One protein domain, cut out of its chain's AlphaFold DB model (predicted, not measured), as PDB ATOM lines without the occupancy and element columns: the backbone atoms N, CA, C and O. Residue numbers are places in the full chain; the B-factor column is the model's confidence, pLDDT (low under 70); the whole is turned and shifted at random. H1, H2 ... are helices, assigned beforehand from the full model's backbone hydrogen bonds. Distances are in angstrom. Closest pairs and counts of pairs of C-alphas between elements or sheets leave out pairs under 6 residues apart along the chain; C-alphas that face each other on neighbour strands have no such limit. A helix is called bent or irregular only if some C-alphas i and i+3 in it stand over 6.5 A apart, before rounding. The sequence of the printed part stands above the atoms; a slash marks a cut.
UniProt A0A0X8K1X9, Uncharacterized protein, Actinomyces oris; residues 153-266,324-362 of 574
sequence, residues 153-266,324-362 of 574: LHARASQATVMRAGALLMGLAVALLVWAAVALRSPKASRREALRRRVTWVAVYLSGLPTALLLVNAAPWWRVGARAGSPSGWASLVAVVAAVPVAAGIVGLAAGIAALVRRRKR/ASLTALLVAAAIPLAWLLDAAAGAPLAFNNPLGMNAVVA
ATOM      1  N   LEU A 153      -3.521  24.065 -25.617       93.25
ATOM      2  CA  LEU A 153      -3.444  24.314 -27.058       93.25
ATOM      3  C   LEU A 153      -2.230  25.190 -27.405       93.25
ATOM      4  O   LEU A 153      -1.496  24.878 -28.346       93.25
ATOM      5  N   HIS A 154      -1.988  26.251 -26.632       93.88
ATOM      6  CA  HIS A 154      -0.848  27.154 -26.799       93.88
ATOM      7  C   HIS A 154       0.483  26.423 -26.614       93.88
ATOM      8  O   HIS A 154       1.377  26.550 -27.454       93.88
ATOM      9  N   ALA A 155       0.596  25.583 -25.584       92.88
ATOM     10  CA  ALA A 155       1.781  24.766 -25.335       92.88
ATOM     11  C   ALA A 155       2.094  23.814 -26.503       92.88
ATOM     12  O   ALA A 155       3.234  23.759 -26.977       92.88
ATOM     13  N   ARG A 156       1.078  23.113 -27.027       91.31
ATOM     14  CA  ARG A 156       1.222  22.212 -28.186       91.31
ATOM     15  C   ARG A 156       1.589  22.978 -29.460       91.31
ATOM     16  O   ARG A 156       2.489  22.570 -30.195       91.31
ATOM     17  N   ALA A 157       0.945  24.122 -29.709       92.81
ATOM     18  CA  ALA A 157       1.261  24.986 -30.848       92.81
ATOM     19  C   ALA A 157       2.708  25.501 -30.786       92.81
ATOM     20  O   ALA A 157       3.420  25.508 -31.794       92.81
ATOM     21  N   SER A 158       3.159  25.908 -29.597       93.06
ATOM     22  CA  SER A 158       4.540  26.314 -29.334       93.06
ATOM     23  C   SER A 158       5.511  25.175 -29.631       93.06
ATOM     24  O   SER A 158       6.468  25.383 -30.372       93.06
ATOM     25  N   GLN A 159       5.228  23.950 -29.180       90.75
ATOM     26  CA  GLN A 159       6.144  22.814 -29.327       90.75
ATOM     27  C   GLN A 159       6.368  22.491 -30.806       90.75
ATOM     28  O   GLN A 159       7.502  22.305 -31.249       90.75
ATOM     29  N   ALA A 160       5.288  22.517 -31.592       88.50
ATOM     30  CA  ALA A 160       5.342  22.332 -33.037       88.50
ATOM     31  C   ALA A 160       6.098  23.461 -33.770       88.50
ATOM     32  O   ALA A 160       6.566  23.271 -34.895       88.50
ATOM     33  N   THR A 161       6.213  24.639 -33.150       91.50
ATOM     34  CA  THR A 161       6.789  25.845 -33.759       91.50
ATOM     35  C   THR A 161       8.261  26.044 -33.399       91.50
ATOM     36  O   THR A 161       9.025  26.412 -34.288       91.50
ATOM     37  N   VAL A 162       8.690  25.745 -32.165       89.75
ATOM     38  CA  VAL A 162      10.046  26.041 -31.649       89.75
ATOM     39  C   VAL A 162      11.154  25.542 -32.575       89.75
ATOM     40  O   VAL A 162      12.003  26.324 -33.008       89.75
ATOM     41  N   MET A 163      11.120  24.262 -32.955       86.31
ATOM     42  CA  MET A 163      12.149  23.687 -33.833       86.31
ATOM     43  C   MET A 163      12.131  24.308 -35.234       86.31
ATOM     44  O   MET A 163      13.185  24.570 -35.812       86.31
ATOM     45  N   ARG A 164      10.940  24.585 -35.780       89.62
ATOM     46  CA  ARG A 164      10.770  25.155 -37.127       89.62
ATOM     47  C   ARG A 164      11.230  26.610 -37.182       89.62
ATOM     48  O   ARG A 164      11.979  26.978 -38.082       89.62
ATOM     49  N   ALA A 165      10.811  27.422 -36.215       90.12
ATOM     50  CA  ALA A 165      11.195  28.824 -36.111       90.12
ATOM     51  C   ALA A 165      12.698  28.968 -35.829       90.12
ATOM     52  O   ALA A 165      13.362  29.773 -36.481       90.12
ATOM     53  N   GLY A 166      13.255  28.141 -34.937       87.94
ATOM     54  CA  GLY A 166      14.694  28.094 -34.672       87.94
ATOM     55  C   GLY A 166      15.510  27.723 -35.916       87.94
ATOM     56  O   GLY A 166      16.458  28.428 -36.266       87.94
ATOM     57  N   ALA A 167      15.108  26.668 -36.634       88.69
ATOM     58  CA  ALA A 167      15.757  26.259 -37.881       88.69
ATOM     59  C   ALA A 167      15.651  27.335 -38.973       88.69
ATOM     60  O   ALA A 167      16.633  27.599 -39.667       88.69
ATOM     61  N   LEU A 168      14.496  27.996 -39.099       91.38
ATOM     62  CA  LEU A 168      14.298  29.093 -40.044       91.38
ATOM     63  C   LEU A 168      15.209  30.282 -39.727       91.38
ATOM     64  O   LEU A 168      15.877  30.782 -40.629       91.38
ATOM     65  N   LEU A 169      15.273  30.727 -38.468       91.31
ATOM     66  CA  LEU A 169      16.154  31.826 -38.065       91.31
ATOM     67  C   LEU A 169      17.623  31.496 -38.323       91.31
ATOM     68  O   LEU A 169      18.347  32.324 -38.876       91.31
ATOM     69  N   MET A 170      18.054  30.284 -37.969       90.00
ATOM     70  CA  MET A 170      19.415  29.826 -38.236       90.00
ATOM     71  C   MET A 170      19.696  29.773 -39.743       90.00
ATOM     72  O   MET A 170      20.721  30.277 -40.200       90.00
ATOM     73  N   GLY A 171      18.765  29.233 -40.534       92.50
ATOM     74  CA  GLY A 171      18.862  29.181 -41.991       92.50
ATOM     75  C   GLY A 171      18.958  30.570 -42.624       92.50
ATOM     76  O   GLY A 171      19.825  30.797 -43.466       92.50
ATOM     77  N   LEU A 172      18.137  31.525 -42.176       94.62
ATOM     78  CA  LEU A 172      18.187  32.923 -42.615       94.62
ATOM     79  C   LEU A 172      19.511  33.595 -42.233       94.62
ATOM     80  O   LEU A 172      20.080  34.320 -43.049       94.62
ATOM     81  N   ALA A 173      20.031  33.336 -41.031       91.94
ATOM     82  CA  ALA A 173      21.325  33.853 -40.596       91.94
ATOM     83  C   ALA A 173      22.476  33.292 -41.448       91.94
ATOM     84  O   ALA A 173      23.313  34.054 -41.935       91.94
ATOM     85  N   VAL A 174      22.498  31.979 -41.698       91.25
ATOM     86  CA  VAL A 174      23.496  31.338 -42.567       91.25
ATOM     87  C   VAL A 174      23.387  31.863 -43.999       91.25
ATOM     88  O   VAL A 174      24.400  32.240 -44.587       91.25
ATOM     89  N   ALA A 175      22.176  31.961 -44.553       95.12
ATOM     90  CA  ALA A 175      21.946  32.496 -45.892       95.12
ATOM     91  C   ALA A 175      22.417  33.953 -46.015       95.12
ATOM     92  O   ALA A 175      23.078  34.299 -46.994       95.12
ATOM     93  N   LEU A 176      22.153  34.791 -45.005       95.06
ATOM     94  CA  LEU A 176      22.666  36.159 -44.928       95.06
ATOM     95  C   LEU A 176      24.198  36.183 -44.915       95.06
ATOM     96  O   LEU A 176      24.788  36.974 -45.648       95.06
ATOM     97  N   LEU A 177      24.846  35.336 -44.109       91.56
ATOM     98  CA  LEU A 177      26.307  35.270 -44.023       91.56
ATOM     99  C   LEU A 177      26.935  34.822 -45.348       91.56
ATOM    100  O   LEU A 177      27.894  35.441 -45.808       91.56
ATOM    101  N   VAL A 178      26.375  33.794 -45.991       91.88
ATOM    102  CA  VAL A 178      26.824  33.312 -47.306       91.88
ATOM    103  C   VAL A 178      26.619  34.391 -48.366       91.88
ATOM    104  O   VAL A 178      27.550  34.710 -49.109       91.88
ATOM    105  N   TRP A 179      25.437  35.009 -48.409       94.69
ATOM    106  CA  TRP A 179      25.152  36.097 -49.337       94.69
ATOM    107  C   TRP A 179      26.094  37.280 -49.113       94.69
ATOM    108  O   TRP A 179      26.675  37.764 -50.077       94.69
ATOM    109  N   ALA A 180      26.326  37.706 -47.870       91.38
ATOM    110  CA  ALA A 180      27.270  38.771 -47.545       91.38
ATOM    111  C   ALA A 180      28.701  38.413 -47.976       91.38
ATOM    112  O   ALA A 180      29.380  39.238 -48.589       91.38
ATOM    113  N   ALA A 181      29.147  37.178 -47.721       89.31
ATOM    114  CA  ALA A 181      30.470  36.703 -48.113       89.31
ATOM    115  C   ALA A 181      30.665  36.722 -49.636       89.31
ATOM    116  O   ALA A 181      31.737  37.105 -50.104       89.31
ATOM    117  N   VAL A 182      29.645  36.353 -50.416       90.31
ATOM    118  CA  VAL A 182      29.695  36.357 -51.887       90.31
ATOM    119  C   VAL A 182      29.528  37.768 -52.450       90.31
ATOM    120  O   VAL A 182      30.338  38.212 -53.257       90.31
ATOM    121  N   ALA A 183      28.508  38.498 -52.004       89.31
ATOM    122  CA  ALA A 183      28.148  39.818 -52.506       89.31
ATOM    123  C   ALA A 183      29.240  40.861 -52.235       89.31
ATOM    124  O   ALA A 183      29.553  41.682 -53.096       89.31
ATOM    125  N   LEU A 184      29.858  40.830 -51.053       88.75
ATOM    126  CA  LEU A 184      30.890  41.796 -50.668       88.75
ATOM    127  C   LEU A 184      32.294  41.415 -51.163       88.75
ATOM    128  O   LEU A 184      33.253  42.154 -50.919       88.75
ATOM    129  N   ARG A 185      32.429  40.293 -51.882       88.38
ATOM    130  CA  ARG A 185      33.688  39.857 -52.487       88.38
ATOM    131  C   ARG A 185      33.980  40.695 -53.731       88.38
ATOM    132  O   ARG A 185      33.319  40.543 -54.753       88.38
ATOM    133  N   SER A 186      34.982  41.572 -53.645       81.19
ATOM    134  CA  SER A 186      35.474  42.398 -54.761       81.19
ATOM    135  C   SER A 186      34.377  43.018 -55.662       81.19
ATOM    136  O   SER A 186      34.412  42.826 -56.879       81.19
ATOM    137  N   PRO A 187      33.392  43.769 -55.123       83.06
ATOM    138  CA  PRO A 187      32.343  44.354 -55.948       83.06
ATOM    139  C   PRO A 187      32.899  45.484 -56.824       83.06
ATOM    140  O   PRO A 187      33.812  46.219 -56.416       83.06
ATOM    141  N   LYS A 188      32.289  45.678 -58.005       83.94
ATOM    142  CA  LYS A 188      32.538  46.851 -58.865       83.94
ATOM    143  C   LYS A 188      32.377  48.134 -58.045       83.94
ATOM    144  O   LYS A 188      31.420  48.238 -57.278       83.94
ATOM    145  N   ALA A 189      33.275  49.106 -58.231       82.31
ATOM    146  CA  ALA A 189      33.326  50.342 -57.438       82.31
ATOM    147  C   ALA A 189      31.962  51.053 -57.346       82.31
ATOM    148  O   ALA A 189      31.531  51.405 -56.251       82.31
ATOM    149  N   SER A 190      31.232  51.126 -58.463       85.31
ATOM    150  CA  SER A 190      29.894  51.730 -58.550       85.31
ATOM    151  C   SER A 190      28.820  51.050 -57.690       85.31
ATOM    152  O   SER A 190      27.818  51.673 -57.357       85.31
ATOM    153  N   ARG A 191      29.003  49.777 -57.310       86.19
ATOM    154  CA  ARG A 191      28.014  48.986 -56.551       86.19
ATOM    155  C   ARG A 191      28.394  48.755 -55.087       86.19
ATOM    156  O   ARG A 191      27.555  48.259 -54.339       86.19
ATOM    157  N   ARG A 192      29.618  49.101 -54.661       87.50
ATOM    158  CA  ARG A 192      30.151  48.772 -53.321       87.50
ATOM    159  C   ARG A 192      29.271  49.301 -52.191       87.50
ATOM    160  O   ARG A 192      28.833  48.525 -51.344       87.50
ATOM    161  N   GLU A 193      28.974  50.599 -52.205       85.81
ATOM    162  CA  GLU A 193      28.208  51.226 -51.123       85.81
ATOM    163  C   GLU A 193      26.737  50.799 -51.141       85.81
ATOM    164  O   GLU A 193      26.174  50.483 -50.095       85.81
ATOM    165  N   ALA A 194      26.127  50.688 -52.326       88.50
ATOM    166  CA  ALA A 194      24.752  50.210 -52.461       88.50
ATOM    167  C   ALA A 194      24.591  48.778 -51.925       88.50
ATOM    168  O   ALA A 194      23.645  48.492 -51.190       88.50
ATOM    169  N   LEU A 195      25.526  47.883 -52.251       88.62
ATOM    170  CA  LEU A 195      25.490  46.491 -51.815       88.62
ATOM    171  C   LEU A 195      25.776  46.354 -50.320       88.62
ATOM    172  O   LEU A 195      25.023  45.680 -49.622       88.62
ATOM    173  N   ARG A 196      26.785  47.068 -49.804       88.44
ATOM    174  CA  ARG A 196      27.059  47.160 -48.362       88.44
ATOM    175  C   ARG A 196      25.836  47.643 -47.591       88.44
ATOM    176  O   ARG A 196      25.475  47.047 -46.578       88.44
ATOM    177  N   ARG A 197      25.173  48.693 -48.081       89.25
ATOM    178  CA  ARG A 197      23.956  49.238 -47.474       89.25
ATOM    179  C   ARG A 197      22.822  48.216 -47.491       89.25
ATOM    180  O   ARG A 197      22.196  48.025 -46.455       89.25
ATOM    181  N   ARG A 198      22.582  47.530 -48.615       91.38
ATOM    182  CA  ARG A 198      21.569  46.463 -48.706       91.38
ATOM    183  C   ARG A 198      21.841  45.340 -47.707       91.38
ATOM    184  O   ARG A 198      20.952  45.019 -46.932       91.38
ATOM    185  N   VAL A 199      23.067  44.813 -47.672       91.81
ATOM    186  CA  VAL A 199      23.460  43.759 -46.721       91.81
ATOM    187  C   VAL A 199      23.245  44.213 -45.279       91.81
ATOM    188  O   VAL A 199      22.649  43.487 -44.491       91.81
ATOM    189  N   THR A 200      23.656  45.440 -44.951       91.56
ATOM    190  CA  THR A 200      23.486  46.004 -43.604       91.56
ATOM    191  C   THR A 200      22.010  46.106 -43.218       91.56
ATOM    192  O   THR A 200      21.639  45.671 -42.138       91.56
ATOM    193  N   TRP A 201      21.147  46.639 -44.090       92.44
ATOM    194  CA  TRP A 201      19.718  46.777 -43.780       92.44
ATOM    195  C   TRP A 201      19.001  45.433 -43.656       92.44
ATOM    196  O   TRP A 201      18.178  45.284 -42.759       92.44
ATOM    197  N   VAL A 202      19.346  44.448 -44.491       94.44
ATOM    198  CA  VAL A 202      18.816  43.081 -44.355       94.44
ATOM    199  C   VAL A 202      19.275  42.459 -43.033       94.44
ATOM    200  O   VAL A 202      18.461  41.870 -42.330       94.44
ATOM    201  N   ALA A 203      20.541  42.640 -42.647       93.94
ATOM    202  CA  ALA A 203      21.058  42.152 -41.368       93.94
ATOM    203  C   ALA A 203      20.355  42.802 -40.165       93.94
ATOM    204  O   ALA A 203      19.957  42.104 -39.234       93.94
ATOM    205  N   VAL A 204      20.155  44.123 -40.201       94.38
ATOM    206  CA  VAL A 204      19.413  44.862 -39.164       94.38
ATOM    207  C   VAL A 204      17.972  44.368 -39.079       94.38
ATOM    208  O   VAL A 204      17.468  44.156 -37.982       94.38
ATOM    209  N   TYR A 205      17.326  44.129 -40.219       94.31
ATOM    210  CA  TYR A 205      15.967  43.607 -40.256       94.31
ATOM    211  C   TYR A 205      15.856  42.201 -39.657       94.31
ATOM    212  O   TYR A 205      15.043  41.974 -38.763       94.31
ATOM    213  N   LEU A 206      16.721  41.276 -40.086       94.75
ATOM    214  CA  LEU A 206      16.759  39.910 -39.557       94.75
ATOM    215  C   LEU A 206      17.087  39.881 -38.057       94.75
ATOM    216  O   LEU A 206      16.543  39.052 -37.333       94.75
ATOM    217  N   SER A 207      17.899  40.824 -37.569       93.94
ATOM    218  CA  SER A 207      18.197  40.971 -36.136       93.94
ATOM    219  C   SER A 207      16.981  41.398 -35.306       93.94
ATOM    220  O   SER A 207      16.968  41.177 -34.102       93.94
ATOM    221  N   GLY A 208      15.948  41.982 -35.922       95.56
ATOM    222  CA  GLY A 208      14.690  42.310 -35.245       95.56
ATOM    223  C   GLY A 208      13.761  41.107 -35.041       95.56
ATOM    224  O   GLY A 208      12.855  41.180 -34.210       95.56
ATOM    225  N   LEU A 209      13.973  39.994 -35.759       95.69
ATOM    226  CA  LEU A 209      13.087  38.825 -35.711       95.69
ATOM    227  C   LEU A 209      13.013  38.141 -34.336       95.69
ATOM    228  O   LEU A 209      11.903  37.795 -33.940       95.69
ATOM    229  N   PRO A 210      14.110  37.951 -33.573       94.81
ATOM    230  CA  PRO A 210      14.024  37.333 -32.251       94.81
ATOM    231  C   PRO A 210      13.142  38.120 -31.274       94.81
ATOM    232  O   PRO A 210      12.320  37.532 -30.575       94.81
ATOM    233  N   THR A 211      13.264  39.451 -31.250       96.06
ATOM    234  CA  THR A 211      12.384  40.317 -30.446       96.06
ATOM    235  C   THR A 211      10.958  40.304 -30.989       96.06
ATOM    236  O   THR A 211      10.008  40.251 -30.214       96.06
ATOM    237  N   ALA A 212      10.779  40.298 -32.310       96.38
ATOM    238  CA  ALA A 212       9.454  40.216 -32.910       96.38
ATOM    239  C   ALA A 212       8.729  38.908 -32.554       96.38
ATOM    240  O   ALA A 212       7.557  38.946 -32.205       96.38
ATOM    241  N   LEU A 213       9.422  37.767 -32.578       94.62
ATOM    242  CA  LEU A 213       8.862  36.461 -32.210       94.62
ATOM    243  C   LEU A 213       8.510  36.368 -30.718       94.62
ATOM    244  O   LEU A 213       7.567  35.664 -30.365       94.62
ATOM    245  N   LEU A 214       9.218  37.095 -29.848       95.25
ATOM    246  CA  LEU A 214       8.794  37.292 -28.457       95.25
ATOM    247  C   LEU A 214       7.467  38.061 -28.395       95.25
ATOM    248  O   LEU A 214       6.513  37.597 -27.779       95.25
ATOM    249  N   LEU A 215       7.379  39.199 -29.090       95.81
ATOM    250  CA  LEU A 215       6.200  40.072 -29.065       95.81
ATOM    251  C   LEU A 215       4.964  39.476 -29.752       95.81
ATOM    252  O   LEU A 215       3.846  39.765 -29.336       95.81
ATOM    253  N   VAL A 216       5.133  38.625 -30.768       95.31
ATOM    254  CA  VAL A 216       4.019  37.914 -31.424       95.31
ATOM    255  C   VAL A 216       3.232  37.064 -30.427       95.31
ATOM    256  O   VAL A 216       2.033  36.870 -30.616       95.31
ATOM    257  N   ASN A 217       3.863  36.617 -29.338       95.25
ATOM    258  CA  ASN A 217       3.189  35.839 -28.304       95.25
ATOM    259  C   ASN A 217       2.146  36.642 -27.503       95.25
ATOM    260  O   ASN A 217       1.357  36.049 -26.779       95.25
ATOM    261  N   ALA A 218       2.092  37.970 -27.666       94.06
ATOM    262  CA  ALA A 218       1.015  38.800 -27.124       94.06
ATOM    263  C   ALA A 218      -0.324  38.620 -27.869       94.06
ATOM    264  O   ALA A 218      -1.368  39.029 -27.364       94.06
ATOM    265  N   ALA A 219      -0.309  38.035 -29.073       93.94
ATOM    266  CA  ALA A 219      -1.501  37.741 -29.860       93.94
ATOM    267  C   ALA A 219      -1.796  36.228 -29.859       93.94
ATOM    268  O   ALA A 219      -0.854  35.435 -29.884       93.94
ATOM    269  N   PRO A 220      -3.074  35.800 -29.910       94.06
ATOM    270  CA  PRO A 220      -3.469  34.391 -29.829       94.06
ATOM    271  C   PRO A 220      -3.238  33.617 -31.142       94.06
ATOM    272  O   PRO A 220      -4.157  33.039 -31.724       94.06
ATOM    273  N   TRP A 221      -1.998  33.601 -31.636       94.62
ATOM    274  CA  TRP A 221      -1.606  32.964 -32.902       94.62
ATOM    275  C   TRP A 221      -1.864  31.448 -32.913       94.62
ATOM    276  O   TRP A 221      -2.137  30.872 -33.966       94.62
ATOM    277  N   TRP A 222      -1.839  30.805 -31.742       94.56
ATOM    278  CA  TRP A 222      -2.089  29.369 -31.565       94.56
ATOM    279  C   TRP A 222      -3.541  28.962 -31.840       94.56
ATOM    280  O   TRP A 222      -3.800  27.799 -32.152       94.56
ATOM    281  N   ARG A 223      -4.488  29.907 -31.778       93.94
ATOM    282  CA  ARG A 223      -5.910  29.651 -32.062       93.94
ATOM    283  C   ARG A 223      -6.209  29.568 -33.558       93.94
ATOM    284  O   ARG A 223      -7.273  29.090 -33.950       93.94
ATOM    285  N   VAL A 224      -5.296  30.027 -34.416       93.06
ATOM    286  CA  VAL A 224      -5.560  30.139 -35.853       93.06
ATOM    287  C   VAL A 224      -5.677  28.757 -36.493       93.06
ATOM    288  O   VAL A 224      -4.718  27.989 -36.568       93.06
ATOM    289  N   GLY A 225      -6.885  28.447 -36.968       86.38
ATOM    290  CA  GLY A 225      -7.213  27.175 -37.610       86.38
ATOM    291  C   GLY A 225      -7.242  25.972 -36.665       86.38
ATOM    292  O   GLY A 225      -7.279  24.845 -37.159       86.38
ATOM    293  N   ALA A 226      -7.181  26.183 -35.344       89.38
ATOM    294  CA  ALA A 226      -7.235  25.107 -34.360       89.38
ATOM    295  C   ALA A 226      -8.562  24.340 -34.465       89.38
ATOM    296  O   ALA A 226      -9.621  24.931 -34.689       89.38
ATOM    297  N   ARG A 227      -8.506  23.013 -34.321       85.25
ATOM    298  CA  ARG A 227      -9.680  22.127 -34.377       85.25
ATOM    299  C   ARG A 227      -9.573  21.084 -33.277       85.25
ATOM    300  O   ARG A 227      -8.503  20.510 -33.100       85.25
ATOM    301  N   ALA A 228     -10.667  20.859 -32.549       79.69
ATOM    302  CA  ALA A 228     -10.763  19.836 -31.502       79.69
ATOM    303  C   ALA A 228      -9.571  19.837 -30.510       79.69
ATOM    304  O   ALA A 228      -8.984  18.799 -30.229       79.69
ATOM    305  N   GLY A 229      -9.147  21.017 -30.034       76.44
ATOM    306  CA  GLY A 229      -8.041  21.136 -29.065       76.44
ATOM    307  C   GLY A 229      -6.641  20.823 -29.616       76.44
ATOM    308  O   GLY A 229      -5.676  20.760 -28.851       76.44
ATOM    309  N   SER A 230      -6.511  20.652 -30.935       84.50
ATOM    310  CA  SER A 230      -5.235  20.428 -31.614       84.50
ATOM    311  C   SER A 230      -4.810  21.656 -32.428       84.50
ATOM    312  O   SER A 230      -5.640  22.256 -33.128       84.50
ATOM    313  N   PRO A 231      -3.525  22.054 -32.359       87.50
ATOM    314  CA  PRO A 231      -3.023  23.191 -33.115       87.50
ATOM    315  C   PRO A 231      -3.003  22.879 -34.611       87.50
ATOM    316  O   PRO A 231      -2.693  21.766 -35.035       87.50
ATOM    317  N   SER A 232      -3.306  23.881 -35.434       89.62
ATOM    318  CA  SER A 232      -3.229  23.729 -36.886       89.62
ATOM    319  C   SER A 232      -1.778  23.760 -37.368       89.62
ATOM    320  O   SER A 232      -0.933  24.455 -36.799       89.62
ATOM    321  N   GLY A 233      -1.486  23.088 -38.487       82.38
ATOM    322  CA  GLY A 233      -0.185  23.229 -39.156       82.38
ATOM    323  C   GLY A 233       0.113  24.670 -39.602       82.38
ATOM    324  O   GLY A 233       1.276  25.058 -39.707       82.38
ATOM    325  N   TRP A 234      -0.931  25.482 -39.803       87.62
ATOM    326  CA  TRP A 234      -0.832  26.887 -40.195       87.62
ATOM    327  C   TRP A 234      -0.477  27.818 -39.032       87.62
ATOM    328  O   TRP A 234       0.089  28.879 -39.282       87.62
ATOM    329  N   ALA A 235      -0.736  27.433 -37.777       90.12
ATOM    330  CA  ALA A 235      -0.466  28.273 -36.608       90.12
ATOM    331  C   ALA A 235       1.016  28.687 -36.525       90.12
ATOM    332  O   ALA A 235       1.321  29.864 -36.328       90.12
ATOM    333  N   SER A 236       1.942  27.752 -36.780       88.44
ATOM    334  CA  SER A 236       3.382  28.046 -36.844       88.44
ATOM    335  C   SER A 236       3.719  29.057 -37.944       88.44
ATOM    336  O   SER A 236       4.520  29.964 -37.725       88.44
ATOM    337  N   LEU A 237       3.111  28.910 -39.129       90.62
ATOM    338  CA  LEU A 237       3.339  29.832 -40.242       90.62
ATOM    339  C   LEU A 237       2.828  31.228 -39.894       90.62
ATOM    340  O   LEU A 237       3.531  32.204 -40.127       90.62
ATOM    341  N   VAL A 238       1.640  31.321 -39.301       93.25
ATOM    342  CA  VAL A 238       1.043  32.594 -38.891       93.25
ATOM    343  C   VAL A 238       1.920  33.299 -37.861       93.25
ATOM    344  O   VAL A 238       2.171  34.488 -38.022       93.25
ATOM    345  N   ALA A 239       2.455  32.587 -36.865       92.19
ATOM    346  CA  ALA A 239       3.366  33.174 -35.883       92.19
ATOM    347  C   ALA A 239       4.633  33.758 -36.536       92.19
ATOM    348  O   ALA A 239       5.029  34.890 -36.258       92.19
ATOM    349  N   VAL A 240       5.251  33.008 -37.453       91.38
ATOM    350  CA  VAL A 240       6.456  33.446 -38.172       91.38
ATOM    351  C   VAL A 240       6.158  34.617 -39.111       91.38
ATOM    352  O   VAL A 240       6.907  35.591 -39.140       91.38
ATOM    353  N   VAL A 241       5.058  34.555 -39.863       93.75
ATOM    354  CA  VAL A 241       4.649  35.618 -40.791       93.75
ATOM    355  C   VAL A 241       4.254  36.878 -40.027       93.75
ATOM    356  O   VAL A 241       4.628  37.968 -40.447       93.75
ATOM    357  N   ALA A 242       3.583  36.762 -38.879       94.94
ATOM    358  CA  ALA A 242       3.254  37.895 -38.017       94.94
ATOM    359  C   ALA A 242       4.504  38.566 -37.420       94.94
ATOM    360  O   ALA A 242       4.490  39.770 -37.167       94.94
ATOM    361  N   ALA A 243       5.614  37.838 -37.259       94.75
ATOM    362  CA  ALA A 243       6.868  38.424 -36.789       94.75
ATOM    363  C   ALA A 243       7.505  39.380 -37.816       94.75
ATOM    364  O   ALA A 243       8.220  40.301 -37.430       94.75
ATOM    365  N   VAL A 244       7.226  39.216 -39.113       95.25
ATOM    366  CA  VAL A 244       7.759  40.057 -40.204       95.25
ATOM    367  C   VAL A 244       7.332  41.535 -40.066       95.25
ATOM    368  O   VAL A 244       8.213  42.402 -39.994       95.25
ATOM    369  N   PRO A 245       6.031  41.888 -39.989       96.69
ATOM    370  CA  PRO A 245       5.614  43.276 -39.795       96.69
ATOM    371  C   PRO A 245       6.018  43.817 -38.418       96.69
ATOM    372  O   PRO A 245       6.397  44.983 -38.321       96.69
ATOM    373  N   VAL A 246       6.027  42.987 -37.367       96.94
ATOM    374  CA  VAL A 246       6.497  43.406 -36.036       96.94
ATOM    375  C   VAL A 246       7.986  43.771 -36.076       96.94
ATOM    376  O   VAL A 246       8.370  44.834 -35.590       96.94
ATOM    377  N   ALA A 247       8.827  42.965 -36.733       96.56
ATOM    378  CA  ALA A 247      10.244  43.271 -36.924       96.56
ATOM    379  C   ALA A 247      10.442  44.553 -37.747       96.56
ATOM    380  O   ALA A 247      11.287  45.382 -37.406       96.56
ATOM    381  N   ALA A 248       9.624  44.766 -38.786       96.25
ATOM    382  CA  ALA A 248       9.628  46.009 -39.556       96.25
ATOM    383  C   ALA A 248       9.293  47.221 -38.675       96.25
ATOM    384  O   ALA A 248       9.968  48.247 -38.769       96.25
ATOM    385  N   GLY A 249       8.305  47.086 -37.787       96.94
ATOM    386  CA  GLY A 249       7.938  48.099 -36.799       96.94
ATOM    387  C   GLY A 249       9.079  48.425 -35.833       96.94
ATOM    388  O   GLY A 249       9.400  49.598 -35.651       96.94
ATOM    389  N   ILE A 250       9.755  47.408 -35.283       96.75
ATOM    390  CA  ILE A 250      10.921  47.579 -34.392       96.75
ATOM    391  C   ILE A 250      12.042  48.346 -35.107       96.75
ATOM    392  O   ILE A 250      12.580  49.322 -34.579       96.75
ATOM    393  N   VAL A 251      12.380  47.941 -36.333       96.38
ATOM    394  CA  VAL A 251      13.429  48.585 -37.137       96.38
ATOM    395  C   VAL A 251      13.031  50.011 -37.522       96.38
ATOM    396  O   VAL A 251      13.865  50.917 -37.467       96.38
ATOM    397  N   GLY A 252      11.764  50.230 -37.882       95.44
ATOM    398  CA  GLY A 252      11.206  51.544 -38.193       95.44
ATOM    399  C   GLY A 252      11.267  52.494 -36.999       95.44
ATOM    400  O   GLY A 252      11.737  53.625 -37.140       95.44
ATOM    401  N   LEU A 253      10.895  52.015 -35.808       96.62
ATOM    402  CA  LEU A 253      10.999  52.762 -34.555       96.62
ATOM    403  C   LEU A 253      12.458  53.124 -34.248       96.62
ATOM    404  O   LEU A 253      12.769  54.291 -34.007       96.62
ATOM    405  N   ALA A 254      13.377  52.158 -34.342       95.56
ATOM    406  CA  ALA A 254      14.807  52.392 -34.156       95.56
ATOM    407  C   ALA A 254      15.361  53.424 -35.158       95.56
ATOM    408  O   ALA A 254      16.136  54.312 -34.795       95.56
ATOM    409  N   ALA A 255      14.938  53.354 -36.424       93.25
ATOM    410  CA  ALA A 255      15.329  54.310 -37.456       93.25
ATOM    411  C   ALA A 255      14.762  55.715 -37.192       93.25
ATOM    412  O   ALA A 255      15.479  56.703 -37.388       93.25
ATOM    413  N   GLY A 256      13.520  55.806 -36.708       93.31
ATOM    414  CA  GLY A 256      12.875  57.049 -36.288       93.31
ATOM    415  C   GLY A 256      13.603  57.715 -35.121       93.31
ATOM    416  O   GLY A 256      13.966  58.890 -35.214       93.31
ATOM    417  N   ILE A 257      13.931  56.951 -34.073       93.00
ATOM    418  CA  ILE A 257      14.728  57.424 -32.930       93.00
ATOM    419  C   ILE A 257      16.102  57.908 -33.407       93.00
ATOM    420  O   ILE A 257      16.517  59.028 -33.096       93.00
ATOM    421  N   ALA A 258      16.794  57.122 -34.236       90.44
ATOM    422  CA  ALA A 258      18.089  57.509 -34.790       90.44
ATOM    423  C   ALA A 258      18.006  58.779 -35.661       90.44
ATOM    424  O   ALA A 258      18.945  59.578 -35.710       90.44
ATOM    425  N   ALA A 259      16.901  58.998 -36.381       90.25
ATOM    426  CA  ALA A 259      16.655  60.233 -37.125       90.25
ATOM    427  C   ALA A 259      16.413  61.436 -36.195       90.25
ATOM    428  O   ALA A 259      16.977  62.505 -36.439       90.25
ATOM    429  N   LEU A 260      15.652  61.261 -35.112       90.25
ATOM    430  CA  LEU A 260      15.382  62.308 -34.123       90.25
ATOM    431  C   LEU A 260      16.657  62.752 -33.392       90.25
ATOM    432  O   LEU A 260      16.935  63.950 -33.312       90.25
ATOM    433  N   VAL A 261      17.473  61.800 -32.928       87.88
ATOM    434  CA  VAL A 261      18.766  62.083 -32.277       87.88
ATOM    435  C   VAL A 261      19.678  62.881 -33.209       87.88
ATOM    436  O   VAL A 261      20.324  63.838 -32.783       87.88
ATOM    437  N   ARG A 262      19.693  62.546 -34.506       83.31
ATOM    438  CA  ARG A 262      20.457  63.300 -35.510       83.31
ATOM    439  C   ARG A 262      19.938  64.718 -35.702       83.31
ATOM    440  O   ARG A 262      20.756  65.626 -35.786       83.31
ATOM    441  N   ARG A 263      18.616  64.921 -35.767       87.44
ATOM    442  CA  ARG A 263      18.026  66.266 -35.890       87.44
ATOM    443  C   ARG A 263      18.422  67.157 -34.713       87.44
ATOM    444  O   ARG A 263      18.800  68.295 -34.945       87.44
ATOM    445  N   ARG A 264      18.422  66.624 -33.487       85.44
ATOM    446  CA  ARG A 264      18.820  67.371 -32.279       85.44
ATOM    447  C   ARG A 264      20.312  67.702 -32.212       85.44
ATOM    448  O   ARG A 264      20.672  68.718 -31.638       85.44
ATOM    449  N   LYS A 265      21.180  66.861 -32.788       80.19
ATOM    450  CA  LYS A 265      22.634  67.098 -32.834       80.19
ATOM    451  C   LYS A 265      23.083  68.011 -33.982       80.19
ATOM    452  O   LYS A 265      24.269  68.316 -34.058       80.19
ATOM    453  N   ARG A 266      22.191  68.426 -34.894       75.25
ATOM    454  CA  ARG A 266      22.538  69.433 -35.907       75.25
ATOM    455  C   ARG A 266      22.600  70.808 -35.226       75.25
ATOM    456  O   ARG A 266      21.591  71.206 -34.646       75.25
ATOM    457  N   ALA A 324      22.923  54.437 -39.906       67.25
ATOM    458  CA  ALA A 324      22.622  53.007 -39.960       67.25
ATOM    459  C   ALA A 324      23.253  52.243 -38.785       67.25
ATOM    460  O   ALA A 324      22.661  51.286 -38.298       67.25
ATOM    461  N   SER A 325      24.415  52.698 -38.303       82.19
ATOM    462  CA  SER A 325      25.086  52.138 -37.124       82.19
ATOM    463  C   SER A 325      24.255  52.334 -35.849       82.19
ATOM    464  O   SER A 325      24.037  51.373 -35.117       82.19
ATOM    465  N   LEU A 326      23.687  53.530 -35.629       89.06
ATOM    466  CA  LEU A 326      22.809  53.772 -34.479       89.06
ATOM    467  C   LEU A 326      21.508  52.958 -34.554       89.06
ATOM    468  O   LEU A 326      21.103  52.382 -33.552       89.06
ATOM    469  N   THR A 327      20.869  52.865 -35.728       92.56
ATOM    470  CA  THR A 327      19.694  51.991 -35.912       92.56
ATOM    471  C   THR A 327      20.036  50.539 -35.578       92.56
ATOM    472  O   THR A 327      19.303  49.903 -34.829       92.56
ATOM    473  N   ALA A 328      21.153  50.022 -36.100       92.56
ATOM    474  CA  ALA A 328      21.595  48.655 -35.839       92.56
ATOM    475  C   ALA A 328      21.830  48.406 -34.344       92.56
ATOM    476  O   ALA A 328      21.376  47.395 -33.817       92.56
ATOM    477  N   LEU A 329      22.476  49.352 -33.653       94.25
ATOM    478  CA  LEU A 329      22.719  49.275 -32.214       94.25
ATOM    479  C   LEU A 329      21.414  49.269 -31.407       94.25
ATOM    480  O   LEU A 329      21.290  48.490 -30.470       94.25
ATOM    481  N   LEU A 330      20.431  50.094 -31.780       96.19
ATOM    482  CA  LEU A 330      19.120  50.131 -31.120       96.19
ATOM    483  C   LEU A 330      18.331  48.831 -31.322       96.19
ATOM    484  O   LEU A 330      17.746  48.327 -30.369       96.19
ATOM    485  N   VAL A 331      18.338  48.267 -32.536       97.00
ATOM    486  CA  VAL A 331      17.696  46.969 -32.807       97.00
ATOM    487  C   VAL A 331      18.390  45.853 -32.025       97.00
ATOM    488  O   VAL A 331      17.713  45.048 -31.393       97.00
ATOM    489  N   ALA A 332      19.725  45.840 -31.994       96.44
ATOM    490  CA  ALA A 332      20.480  44.880 -31.194       96.44
ATOM    491  C   ALA A 332      20.187  45.029 -29.693       96.44
ATOM    492  O   ALA A 332      20.028  44.021 -29.015       96.44
ATOM    493  N   ALA A 333      20.055  46.259 -29.179       96.88
ATOM    494  CA  ALA A 333      19.723  46.534 -27.779       96.88
ATOM    495  C   ALA A 333      18.288  46.142 -27.402       96.88
ATOM    496  O   ALA A 333      18.040  45.792 -26.249       96.88
ATOM    497  N   ALA A 334      17.355  46.139 -28.359       97.31
ATOM    498  CA  ALA A 334      15.983  45.693 -28.128       97.31
ATOM    499  C   ALA A 334      15.895  44.195 -27.779       97.31
ATOM    500  O   ALA A 334      14.945  43.789 -27.116       97.31
ATOM    501  N   ILE A 335      16.872  43.378 -28.191       96.81
ATOM    502  CA  ILE A 335      16.916  41.941 -27.879       96.81
ATOM    503  C   ILE A 335      17.140  41.706 -26.374       96.81
ATOM    504  O   ILE A 335      16.213  41.220 -25.726       96.81
ATOM    505  N   PRO A 336      18.295  42.064 -25.771       97.00
ATOM    506  CA  PRO A 336      18.517  41.841 -24.350       97.00
ATOM    507  C   PRO A 336      17.502  42.602 -23.499       97.00
ATOM    508  O   PRO A 336      17.045  42.065 -22.500       97.00
ATOM    509  N   LEU A 337      17.086  43.803 -23.914       96.44
ATOM    510  CA  LEU A 337      16.088  44.571 -23.178       96.44
ATOM    511  C   LEU A 337      14.746  43.833 -23.090       96.44
ATOM    512  O   LEU A 337      14.225  43.668 -21.994       96.44
ATOM    513  N   ALA A 338      14.191  43.372 -24.214       96.19
ATOM    514  CA  ALA A 338      12.878  42.730 -24.213       96.19
ATOM    515  C   ALA A 338      12.892  41.387 -23.469       96.19
ATOM    516  O   ALA A 338      12.022  41.141 -22.641       96.19
ATOM    517  N   TRP A 339      13.897  40.544 -23.720       95.56
ATOM    518  CA  TRP A 339      13.973  39.208 -23.123       95.56
ATOM    519  C   TRP A 339      14.306  39.240 -21.626       95.56
ATOM    520  O   TRP A 339      13.727  38.470 -20.867       95.56
ATOM    521  N   LEU A 340      15.199  40.132 -21.177       95.12
ATOM    522  CA  LEU A 340      15.531  40.243 -19.752       95.12
ATOM    523  C   LEU A 340      14.411  40.915 -18.950       95.12
ATOM    524  O   LEU A 340      14.152  40.497 -17.825       95.12
ATOM    525  N   LEU A 341      13.725  41.921 -19.510       95.25
ATOM    526  CA  LEU A 341      12.561  42.521 -18.848       95.25
ATOM    527  C   LEU A 341      11.402  41.528 -18.739       95.25
ATOM    528  O   LEU A 341      10.771  41.453 -17.690       95.25
ATOM    529  N   ASP A 342      11.152  40.745 -19.791       94.88
ATOM    530  CA  ASP A 342      10.142  39.689 -19.757       94.88
ATOM    531  C   ASP A 342      10.488  38.620 -18.710       94.88
ATOM    532  O   ASP A 342       9.654  38.292 -17.868       94.88
ATOM    533  N   ALA A 343      11.742  38.152 -18.671       92.38
ATOM    534  CA  ALA A 343      12.213  37.211 -17.653       92.38
ATOM    535  C   ALA A 343      12.058  37.768 -16.226       92.38
ATOM    536  O   ALA A 343      11.546  37.071 -15.347       92.38
ATOM    537  N   ALA A 344      12.426  39.035 -16.005       92.06
ATOM    538  CA  ALA A 344      12.265  39.712 -14.719       92.06
ATOM    539  C   ALA A 344      10.788  39.861 -14.299       92.06
ATOM    540  O   ALA A 344      10.485  39.856 -13.108       92.06
ATOM    541  N   ALA A 345       9.870  39.951 -15.265       91.38
ATOM    542  CA  ALA A 345       8.426  40.019 -15.041       91.38
ATOM    543  C   ALA A 345       7.753  38.642 -14.840       91.38
ATOM    544  O   ALA A 345       6.533  38.579 -14.699       91.38
ATOM    545  N   GLY A 346       8.513  37.540 -14.821       87.50
ATOM    546  CA  GLY A 346       7.970  36.181 -14.686       87.50
ATOM    547  C   GLY A 346       7.681  35.475 -16.015       87.50
ATOM    548  O   GLY A 346       6.976  34.469 -16.027       87.50
ATOM    549  N   ALA A 347       8.256  35.971 -17.111       91.19
ATOM    550  CA  ALA A 347       8.184  35.427 -18.465       91.19
ATOM    551  C   ALA A 347       6.778  35.319 -19.105       91.19
ATOM    552  O   ALA A 347       6.475  34.289 -19.717       91.19
ATOM    553  N   PRO A 348       5.911  36.349 -19.011       90.81
ATOM    554  CA  PRO A 348       4.576  36.299 -19.606       90.81
ATOM    555  C   PRO A 348       4.591  36.145 -21.135       90.81
ATOM    556  O   PRO A 348       3.687  35.519 -21.682       90.81
ATOM    557  N   LEU A 349       5.595  36.689 -21.839       93.38
ATOM    558  CA  LEU A 349       5.721  36.546 -23.293       93.38
ATOM    559  C   LEU A 349       6.643  35.394 -23.696       93.38
ATOM    560  O   LEU A 349       6.405  34.783 -24.736       93.38
ATOM    561  N   ALA A 350       7.691  35.087 -22.929       92.62
ATOM    562  CA  ALA A 350       8.629  34.018 -23.267       92.62
ATOM    563  C   ALA A 350       8.089  32.610 -22.964       92.62
ATOM    564  O   ALA A 350       8.571  31.639 -23.562       92.62
ATOM    565  N   PHE A 351       7.104  32.477 -22.069       93.44
ATOM    566  CA  PHE A 351       6.429  31.206 -21.811       93.44
ATOM    567  C   PHE A 351       5.503  30.810 -22.975       93.44
ATOM    568  O   PHE A 351       4.720  31.618 -23.471       93.44
ATOM    569  N   ASN A 352       5.627  29.568 -23.456       93.38
ATOM    570  CA  ASN A 352       4.957  29.041 -24.655       93.38
ATOM    571  C   ASN A 352       5.163  29.886 -25.931       93.38
ATOM    572  O   ASN A 352       4.351  29.852 -26.857       93.38
ATOM    573  N   ASN A 353       6.262  30.633 -26.040       93.06
ATOM    574  CA  ASN A 353       6.531  31.425 -27.240       93.06
ATOM    575  C   ASN A 353       7.078  30.557 -28.406       93.06
ATOM    576  O   ASN A 353       7.519  29.424 -28.194       93.06
ATOM    577  N   PRO A 354       7.087  31.075 -29.651       90.50
ATOM    578  CA  PRO A 354       7.628  30.377 -30.826       90.50
ATOM    579  C   PRO A 354       9.129  30.020 -30.822       90.50
ATOM    580  O   PRO A 354       9.563  29.331 -31.737       90.50
ATOM    581  N   LEU A 355       9.942  30.507 -29.878       85.62
ATOM    582  CA  LEU A 355      11.405  30.310 -29.810       85.62
ATOM    583  C   LEU A 355      11.917  29.802 -28.450       85.62
ATOM    584  O   LEU A 355      13.090  29.460 -28.320       85.62
ATOM    585  N   GLY A 356      11.079  29.839 -27.424       76.44
ATOM    586  CA  GLY A 356      11.490  29.968 -26.035       76.44
ATOM    587  C   GLY A 356      11.051  28.781 -25.200       76.44
ATOM    588  O   GLY A 356      11.299  27.630 -25.556       76.44
ATOM    589  N   MET A 357      10.462  29.075 -24.043       88.88
ATOM    590  CA  MET A 357      10.007  28.053 -23.105       88.88
ATOM    591  C   MET A 357       8.745  27.378 -23.614       88.88
ATOM    592  O   MET A 357       7.916  28.002 -24.271       88.88
ATOM    593  N   ASN A 358       8.590  26.105 -23.272       89.31
ATOM    594  CA  ASN A 358       7.455  25.310 -23.694       89.31
ATOM    595  C   ASN A 358       7.020  24.365 -22.571       89.31
ATOM    596  O   ASN A 358       7.843  23.609 -22.049       89.31
ATOM    597  N   ALA A 359       5.729  24.389 -22.233       89.00
ATOM    598  CA  ALA A 359       5.178  23.566 -21.160       89.00
ATOM    599  C   ALA A 359       5.213  22.056 -21.457       89.00
ATOM    600  O   ALA A 359       5.362  21.271 -20.531       89.00
ATOM    601  N   VAL A 360       5.119  21.651 -22.729       87.25
ATOM    602  CA  VAL A 360       5.191  20.243 -23.154       87.25
ATOM    603  C   VAL A 360       6.585  19.666 -22.930       87.25
ATOM    604  O   VAL A 360       6.730  18.570 -22.406       87.25
ATOM    605  N   VAL A 361       7.623  20.410 -23.324       84.56
ATOM    606  CA  VAL A 361       9.021  19.978 -23.150       84.56
ATOM    607  C   VAL A 361       9.444  20.067 -21.680       84.56
ATOM    608  O   VAL A 361      10.395  19.407 -21.274       84.56
ATOM    609  N   ALA A 362       8.758  20.901 -20.889       82.56
ATOM    610  CA  ALA A 362       8.976  21.078 -19.454       82.56
ATOM    611  C   ALA A 362      10.428  21.434 -19.061       82.56
ATOM    612  O   ALA A 362      10.833  21.247 -17.917       82.56
TER     613      ALA A 362
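This is residues 153 to 266 and 324 to 362 of the 574 residues of an uncharacterized protein of Actinomyces oris (UniProt A0A0X8K1X9). One long helix, H4, crosses slantwise over one side of a slab made by the other helices: H1b and H2 side by side as a hairpin, H3 following H2 after one residue, and H5, whose first part runs beside the end of H2 and which crosses H3 at a steep tilt of 46 degrees. After H5 the unnamed residues 345 to 362 fold back towards H1a, the first arm of a bent helix. The printed part has 153 residues with five named helices, in the order H1 to H5, and no named strand; the class is all helix. The whole is only just compact, close to loose, with a radius of gyration of the C-alphas of 17.9 A, and elongated, spanning 59 by 37 by 24 A.

The hub is H4, residues 233 to 265, which touches four other helices. It touches H3, residues 209 to 216, at a tilt of 69 degrees, only just steep; their closest C-alphas, of Ala 212 and Ala 243, are 5.0 A apart. H5, residues 324 to 344, touches H4 at a steep tilt of 57 degrees, opposite ways, with the closest C-alphas, of Ala 255 and Thr 327, 5.2 A apart. H2, residues 189 to 207, touches H5 at a shallow tilt of 11 degrees, the same way, with the closest C-alphas, of Val 204 and Ala 328, 5.5 A apart. H1, residues 153 to 183, was assigned as one helix by its hydrogen bonds but is bent: C-alphas 160 and 163 are 7.0 A apart, and its arms H1a, residues 153 to 160, and H1b, residues 163 to 183, stand at 42 degrees. H1b and H2 form a helical hairpin at a shallow tilt of 13 degrees, with the closest C-alphas, of Ala 180 and Val 199, 6.3 A apart. H1a touches H4 about perpendicular, at 86 degrees, with the closest C-alphas, of Ala 157 and Ala 235, 6.9 A apart. H1b and H5 are apart. Every O i to N i+4 pair is within hydrogen-bond range in H1a, H1b and H3, against 13 of 15 in H2, 25 of 29 in H4 and 15 of 17 in H5.

H4 is 49.9 A long, from C-alpha 233 at (-0.185, 23.229, -39.156) to C-alpha 265 at (22.634, 67.098, -32.834). H5 measures 30.4 A and ends with C-alpha 344 at (12.265, 39.712, -14.719). H1b measures 29.4 A and H2 27.8 A; H2 is irregular, with C-alphas 190 and 193 7.6 A apart. H1a, of 8 residues, begins with C-alpha 153 at (-3.444, 24.314, -27.058), and H3 has 8 residues too.

The C-alphas farthest apart, of Ala 228 and Arg 266, are 59.9 A apart. Residues 267 to 323 are not printed, and C-alphas 266 and 324 are 16.9 A apart across this cut. The link from H3 to H4 is long, with 16 residues. The mean pLDDT of the printed part is 91.0, and residue 324 alone is under 70.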